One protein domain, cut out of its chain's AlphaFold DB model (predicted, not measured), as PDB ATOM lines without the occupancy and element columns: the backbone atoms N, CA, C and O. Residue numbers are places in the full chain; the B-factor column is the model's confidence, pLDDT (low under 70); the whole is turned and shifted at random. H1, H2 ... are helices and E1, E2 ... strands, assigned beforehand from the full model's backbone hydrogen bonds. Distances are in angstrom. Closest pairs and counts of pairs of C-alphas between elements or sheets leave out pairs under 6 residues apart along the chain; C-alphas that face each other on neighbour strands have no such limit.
ATOM      1  N   GLU A   6      -2.091  16.154 216.241       94.75
ATOM      2  CA  GLU A   6      -2.406  17.158 215.222       94.75
ATOM      3  C   GLU A   6      -2.149  16.611 213.815       94.75
ATOM      4  O   GLU A   6      -3.065  16.601 212.999       94.75
ATOM      5  N   GLU A   7      -0.967  16.036 213.571       94.75
ATOM      6  CA  GLU A   7      -0.629  15.422 212.279       94.75
ATOM      7  C   GLU A   7      -1.585  14.288 211.908       94.75
ATOM      8  O   GLU A   7      -2.003  14.187 210.764       94.75
ATOM      9  N   ARG A   8      -1.974  13.438 212.868       93.25
ATOM     10  CA  ARG A   8      -2.902  12.325 212.600       93.25
ATOM     11  C   ARG A   8      -4.334  12.782 212.328       93.25
ATOM     12  O   ARG A   8      -5.076  12.061 211.665       93.25
ATOM     13  N   ASN A   9      -4.735  13.936 212.853       95.19
ATOM     14  CA  ASN A   9      -6.054  14.502 212.587       95.19
ATOM     15  C   ASN A   9      -6.100  15.256 211.247       95.19
ATOM     16  O   ASN A   9      -7.189  15.431 210.707       95.19
ATOM     17  N   ASP A  10      -4.947  15.649 210.698       95.69
ATOM     18  CA  ASP A  10      -4.812  16.313 209.397       95.69
ATOM     19  C   ASP A  10      -4.684  15.299 208.244       95.69
ATOM     20  O   ASP A  10      -3.651  15.184 207.585       95.69
ATOM     21  N   TYR A  11      -5.742  14.513 208.031       95.44
ATOM     22  CA  TYR A  11      -5.823  13.553 206.927       95.44
ATOM     23  C   TYR A  11      -6.780  14.016 205.834       95.44
ATOM     24  O   TYR A  11      -7.739  14.755 206.077       95.44
ATOM     25  N   ARG A  12      -6.586  13.486 204.626       96.00
ATOM     26  CA  ARG A  12      -7.545  13.625 203.524       96.00
ATOM     27  C   ARG A  12      -7.925  12.276 202.931       96.00
ATOM     28  O   ARG A  12      -7.115  11.355 202.861       96.00
ATOM     29  N   LEU A  13      -9.169  12.173 202.468       95.88
ATOM     30  CA  LEU A  13      -9.631  11.027 201.687       95.88
ATOM     31  C   LEU A  13      -9.283  11.229 200.213       95.88
ATOM     32  O   LEU A  13      -9.571  12.274 199.629       95.88
ATOM     33  N   LEU A  14      -8.711  10.197 199.602       93.06
ATOM     34  CA  LEU A  14      -8.348  10.165 198.191       93.06
ATOM     35  C   LEU A  14      -9.306   9.275 197.399       93.06
ATOM     36  O   LEU A  14      -9.887   8.331 197.938       93.06
ATOM     37  N   ALA A  15      -9.439   9.560 196.098       89.12
ATOM     38  CA  ALA A  15     -10.142   8.716 195.125       89.12
ATOM     39  C   ALA A  15     -11.503   8.191 195.636       89.12
ATOM     40  O   ALA A  15     -11.764   6.985 195.645       89.12
ATOM     41  N   GLY A  16     -12.344   9.103 196.139       92.31
ATOM     42  CA  GLY A  16     -13.677   8.771 196.655       92.31
ATOM     43  C   GLY A  16     -13.680   7.913 197.927       92.31
ATOM     44  O   GLY A  16     -14.656   7.211 198.169       92.31
ATOM     45  N   GLY A  17     -12.604   7.936 198.720       92.81
ATOM     46  CA  GLY A  17     -12.462   7.138 199.944       92.81
ATOM     47  C   GLY A  17     -11.734   5.805 199.749       92.81
ATOM     48  O   GLY A  17     -11.763   4.954 200.633       92.81
ATOM     49  N   SER A  18     -11.069   5.600 198.610       94.50
ATOM     50  CA  SER A  18     -10.246   4.400 198.368       94.50
ATOM     51  C   SER A  18      -8.866   4.479 199.036       94.50
ATOM     52  O   SER A  18      -8.215   3.454 199.258       94.50
ATOM     53  N   GLY A  19      -8.423   5.696 199.361       95.12
ATOM     54  CA  GLY A  19      -7.173   5.963 200.062       95.12
ATOM     55  C   GLY A  19      -7.346   7.012 201.154       95.12
ATOM     56  O   GLY A  19      -8.275   7.822 201.104       95.12
ATOM     57  N   ILE A  20      -6.446   6.979 202.128       95.44
ATOM     58  CA  ILE A  20      -6.277   8.005 203.155       95.44
ATOM     59  C   ILE A  20      -4.828   8.474 203.059       95.44
ATOM     60  O   ILE A  20      -3.935   7.633 202.978       95.44
ATOM     61  N   ASP A  21      -4.622   9.786 203.055       95.69
ATOM     62  CA  ASP A  21      -3.301  10.407 202.995       95.69
ATOM     63  C   ASP A  21      -3.079  11.327 204.197       95.69
ATOM     64  O   ASP A  21      -3.944  12.149 204.529       95.69
ATOM     65  N   TRP A  22      -1.905  11.187 204.807       95.25
ATOM     66  CA  TRP A  22      -1.339  12.083 205.807       95.25
ATOM     67  C   TRP A  22      -0.104  12.768 205.227       95.25
ATOM     68  O   TRP A  22       1.030  12.323 205.417       95.25
ATOM     69  N   ASN A  23      -0.317  13.917 204.590       93.00
ATOM     70  CA  ASN A  23       0.736  14.661 203.899       93.00
ATOM     71  C   ASN A  23       1.919  15.051 204.814       93.00
ATOM     72  O   ASN A  23       3.066  15.054 204.379       93.00
ATOM     73  N   GLN A  24       1.672  15.346 206.097       92.56
ATOM     74  CA  GLN A  24       2.738  15.669 207.066       92.56
ATOM     75  C   GLN A  24       3.550  14.439 207.509       92.56
ATOM     76  O   GLN A  24       4.671  14.558 208.011       92.56
ATOM     77  N   LEU A  25       2.976  13.246 207.356       91.81
ATOM     78  CA  LEU A  25       3.618  11.983 207.699       91.81
ATOM     79  C   LEU A  25       4.238  11.298 206.475       91.81
ATOM     80  O   LEU A  25       4.994  10.353 206.675       91.81
ATOM     81  N   ASP A  26       3.998  11.802 205.258       91.06
ATOM     82  CA  ASP A  26       4.387  11.143 203.999       91.06
ATOM     83  C   ASP A  26       3.814   9.713 203.932       91.06
ATOM     84  O   ASP A  26       4.510   8.755 203.597       91.06
ATOM     85  N   GLU A  27       2.551   9.553 204.357       91.00
ATOM     86  CA  GLU A  27       1.889   8.250 204.483       91.00
ATOM     87  C   GLU A  27       0.580   8.193 203.688       91.00
ATOM     88  O   GLU A  27      -0.377   8.905 203.991       91.00
ATOM     89  N   ASP A  28       0.514   7.243 202.751       92.44
ATOM     90  CA  ASP A  28      -0.692   6.856 202.023       92.44
ATOM     91  C   ASP A  28      -1.107   5.426 202.394       92.44
ATOM     92  O   ASP A  28      -0.337   4.472 202.235       92.44
ATOM     93  N   ILE A  29      -2.361   5.236 202.808       92.25
ATOM     94  CA  ILE A  29      -2.923   3.903 203.065       92.25
ATOM     95  C   ILE A  29      -4.158   3.636 202.210       92.25
ATOM     96  O   ILE A  29      -5.003   4.502 201.987       92.25
ATOM     97  N   SER A  30      -4.308   2.388 201.766       94.12
ATOM     98  CA  SER A  30      -5.531   1.937 201.102       94.12
ATOM     99  C   SER A  30      -6.590   1.572 202.137       94.12
ATOM    100  O   SER A  30      -6.352   0.729 203.007       94.12
ATOM    101  N   THR A  31      -7.797   2.122 201.993       94.12
ATOM    102  CA  THR A  31      -8.931   1.769 202.861       94.12
ATOM    103  C   THR A  31      -9.306   0.297 202.732       94.12
ATOM    104  O   THR A  31      -9.627  -0.350 203.726       94.12
ATOM    105  N   LYS A  32      -9.171  -0.279 201.531       95.25
ATOM    106  CA  LYS A  32      -9.356  -1.716 201.294       95.25
ATOM    107  C   LYS A  32      -8.370  -2.550 202.110       95.25
ATOM    108  O   LYS A  32      -8.788  -3.495 202.774       95.25
ATOM    109  N   ASN A  33      -7.082  -2.215 202.068       94.31
ATOM    110  CA  ASN A  33      -6.059  -2.969 202.795       94.31
ATOM    111  C   ASN A  33      -6.272  -2.860 204.306       94.31
ATOM    112  O   ASN A  33      -6.169  -3.867 205.001       94.31
ATOM    113  N   LEU A  34      -6.665  -1.677 204.788       92.62
ATOM    114  CA  LEU A  34      -7.018  -1.459 206.188       92.62
ATOM    115  C   LEU A  34      -8.192  -2.352 206.627       92.62
ATOM    116  O   LEU A  34      -8.084  -3.046 207.634       92.62
ATOM    117  N   ILE A  35      -9.281  -2.392 205.850       94.50
ATOM    118  CA  ILE A  35     -10.457  -3.238 206.133       94.50
ATOM    119  C   ILE A  35     -10.094  -4.729 206.114       94.50
ATOM    120  O   ILE A  35     -10.604  -5.503 206.922       94.50
ATOM    121  N   LEU A  36      -9.208  -5.139 205.206       96.81
ATOM    122  CA  LEU A  36      -8.745  -6.524 205.094       96.81
ATOM    123  C   LEU A  36      -7.662  -6.893 206.123       96.81
ATOM    124  O   LEU A  36      -7.214  -8.039 206.127       96.81
ATOM    125  N   GLY A  37      -7.212  -5.954 206.962       94.88
ATOM    126  CA  GLY A  37      -6.122  -6.176 207.914       94.88
ATOM    127  C   GLY A  37      -4.778  -6.474 207.244       94.88
ATOM    128  O   GLY A  37      -3.922  -7.134 207.834       94.88
ATOM    129  N   GLN A  38      -4.590  -6.032 205.999       95.25
ATOM    130  CA  GLN A  38      -3.335  -6.218 205.284       95.25
ATOM    131  C   GLN A  38      -2.282  -5.248 205.829       95.25
ATOM    132  O   GLN A  38      -2.539  -4.042 205.892       95.25
ATOM    133  N   PRO A  39      -1.098  -5.749 206.224       89.25
ATOM    134  CA  PRO A  39      -0.044  -4.902 206.755       89.25
ATOM    135  C   PRO A  39       0.561  -4.014 205.663       89.25
ATOM    136  O   PRO A  39       0.405  -4.262 204.465       89.25
ATOM    137  N   SER A  40       1.314  -3.003 206.096       85.88
ATOM    138  CA  SER A  40       2.165  -2.226 205.197       85.88
ATOM    139  C   SER A  40       3.194  -3.126 204.502       85.88
ATOM    140  O   SER A  40       3.735  -4.056 205.103       85.88
ATOM    141  N   GLY A  41       3.485  -2.822 203.235       87.81
ATOM    142  CA  GLY A  41       4.599  -3.416 202.491       87.81
ATOM    143  C   GLY A  41       5.954  -2.774 202.809       87.81
ATOM    144  O   GLY A  41       6.963  -3.131 202.201       87.81
ATOM    145  N   GLU A  42       5.991  -1.802 203.722       88.19
ATOM    146  CA  GLU A  42       7.216  -1.118 204.105       88.19
ATOM    147  C   GLU A  42       8.187  -2.052 204.847       88.19
ATOM    148  O   GLU A  42       7.824  -2.807 205.747       88.19
ATOM    149  N   SER A  43       9.470  -1.976 204.488       93.12
ATOM    150  CA  SER A  43      10.522  -2.671 205.228       93.12
ATOM    151  C   SER A  43      10.914  -1.905 206.495       93.12
ATOM    152  O   SER A  43      11.008  -0.678 206.484       93.12
ATOM    153  N   GLN A  44      11.326  -2.618 207.546       93.12
ATOM    154  CA  GLN A  44      11.875  -1.999 208.766       93.12
ATOM    155  C   GLN A  44      13.038  -1.025 208.488       93.12
ATOM    156  O   GLN A  44      13.257  -0.070 209.232       93.12
ATOM    157  N   LYS A  45      13.796  -1.254 207.406       95.75
ATOM    158  CA  LYS A  45      14.878  -0.365 206.964       95.75
ATOM    159  C   LYS A  45      14.342   0.979 206.461       95.75
ATOM    160  O   LYS A  45      14.935   2.010 206.772       95.75
ATOM    161  N   SER A  46      13.252   0.959 205.694       91.94
ATOM    162  CA  SER A  46      12.583   2.166 205.196       91.94
ATOM    163  C   SER A  46      11.982   2.966 206.350       91.94
ATOM    164  O   SER A  46      12.316   4.144 206.481       91.94
ATOM    165  N   LEU A  47      11.269   2.296 207.265       91.56
ATOM    166  CA  LEU A  47      10.698   2.929 208.455       91.56
ATOM    167  C   LEU A  47      11.776   3.608 209.310       91.56
ATOM    168  O   LEU A  47      11.649   4.766 209.700       91.56
ATOM    169  N   LYS A  48      12.895   2.916 209.569       93.44
ATOM    170  CA  LYS A  48      14.016   3.488 210.333       93.44
ATOM    171  C   LYS A  48      14.608   4.725 209.652       93.44
ATOM    172  O   LYS A  48      14.979   5.676 210.335       93.44
ATOM    173  N   ARG A  49      14.709   4.721 208.319       93.12
ATOM    174  CA  ARG A  49      15.187   5.882 207.557       93.12
ATOM    175  C   ARG A  49      14.225   7.065 207.703       93.12
ATOM    176  O   ARG A  49      14.690   8.167 207.967       93.12
ATOM    177  N   TRP A  50      12.921   6.827 207.578       91.44
ATOM    178  CA  TRP A  50      11.894   7.851 207.773       91.44
ATOM    179  C   TRP A  50      11.944   8.442 209.193       91.44
ATOM    180  O   TRP A  50      12.025   9.659 209.349       91.44
ATOM    181  N   LEU A  51      12.041   7.597 210.229       92.06
ATOM    182  CA  LEU A  51      12.166   8.039 211.625       92.06
ATOM    183  C   LEU A  51      13.396   8.925 211.863       92.06
ATOM    184  O   LEU A  51      13.291   9.959 212.518       92.06
ATOM    185  N   ASN A  52      14.552   8.546 211.315       93.06
ATOM    186  CA  ASN A  52      15.780   9.328 211.461       93.06
ATOM    187  C   ASN A  52      15.669  10.712 210.802       93.06
ATOM    188  O   ASN A  52      16.149  11.693 211.366       93.06
ATOM    189  N   ASN A  53      15.021  10.805 209.636       89.81
ATOM    190  CA  ASN A  53      14.834  12.078 208.934       89.81
ATOM    191  C   ASN A  53      13.946  13.049 209.729       89.81
ATOM    192  O   ASN A  53      14.191  14.254 209.730       89.81
ATOM    193  N   ARG A  54      12.955  12.528 210.461       85.44
ATOM    194  CA  ARG A  54      12.072  13.341 211.312       85.44
ATOM    195  C   ARG A  54      12.780  13.930 212.527       85.44
ATOM    196  O   ARG A  54      12.462  15.040 212.926       85.44
ATOM    197  N   VAL A  55      13.759  13.218 213.086       75.25
ATOM    198  CA  VAL A  55      14.582  13.722 214.202       75.25
ATOM    199  C   VAL A  55      15.628  14.735 213.723       75.25
ATOM    200  O   VAL A  55      16.047  15.585 214.493       75.25
ATOM    201  N   ALA A  56      16.045  14.673 212.458       62.62
ATOM    202  CA  ALA A  56      17.031  15.599 211.896       62.62
ATOM    203  C   ALA A  56      16.450  16.966 211.479       62.62
ATOM    204  O   ALA A  56      17.215  17.858 211.129       62.62
ATOM    205  N   THR A  57      15.121  17.116 211.476       54.94
ATOM    206  CA  THR A  57      14.423  18.329 211.000       54.94
ATOM    207  C   THR A  57      13.945  19.228 212.158       54.94
ATOM    208  O   THR A  57      13.185  20.166 211.933       54.94
TER     209      THR A  57
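What this domain is: This is residues 6 to 57 of the 58 residues of an uncharacterized protein of Microcystis aeruginosa PCC 7806 (UniProt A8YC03). A small three-stranded sheet, with short helices H1 and H2 near opposite ends of E2, is joined by an extended link to helix H3, which stands across an open gap. The 52 printed residues hold H1, E1, E2, E3, H2, H3 in order, mixed helices and strands; E1 E2 E3 is a meander, each strand the antiparallel neighbour of the one before. The whole is loose, radius of gyration of the C-alphas 12.4 A, spanning 35 by 23 by 15 A.

Where its parts are: E2 is residues 19 to 22, E3 27 to 30, E1 12 to 14. H1 is 6 to 9, from C-alpha 6 at (-2.406, 17.158, 215.222); H2 is 31 to 35; H3, 44 to 55, spans 16.9 A to C-alpha 55 at (14.582, 13.722, 214.202).

How they stand to each other: Within hydrogen-bond range are N 14 and O 19, 2.8 A, in hairpin E1 and E2, and N 20 and O 29, 2.9 A, in hairpin E2 and E3. H2 only grazes the sheet; H3 is apart from its strands. Every O i to N i+4 pair is within range in H2 and H3; H1 is too short for one.

The domain as a whole: Residues 41 to 49 stand free. The printed part has no cut. Residues 56 to 57 are under pLDDT 70.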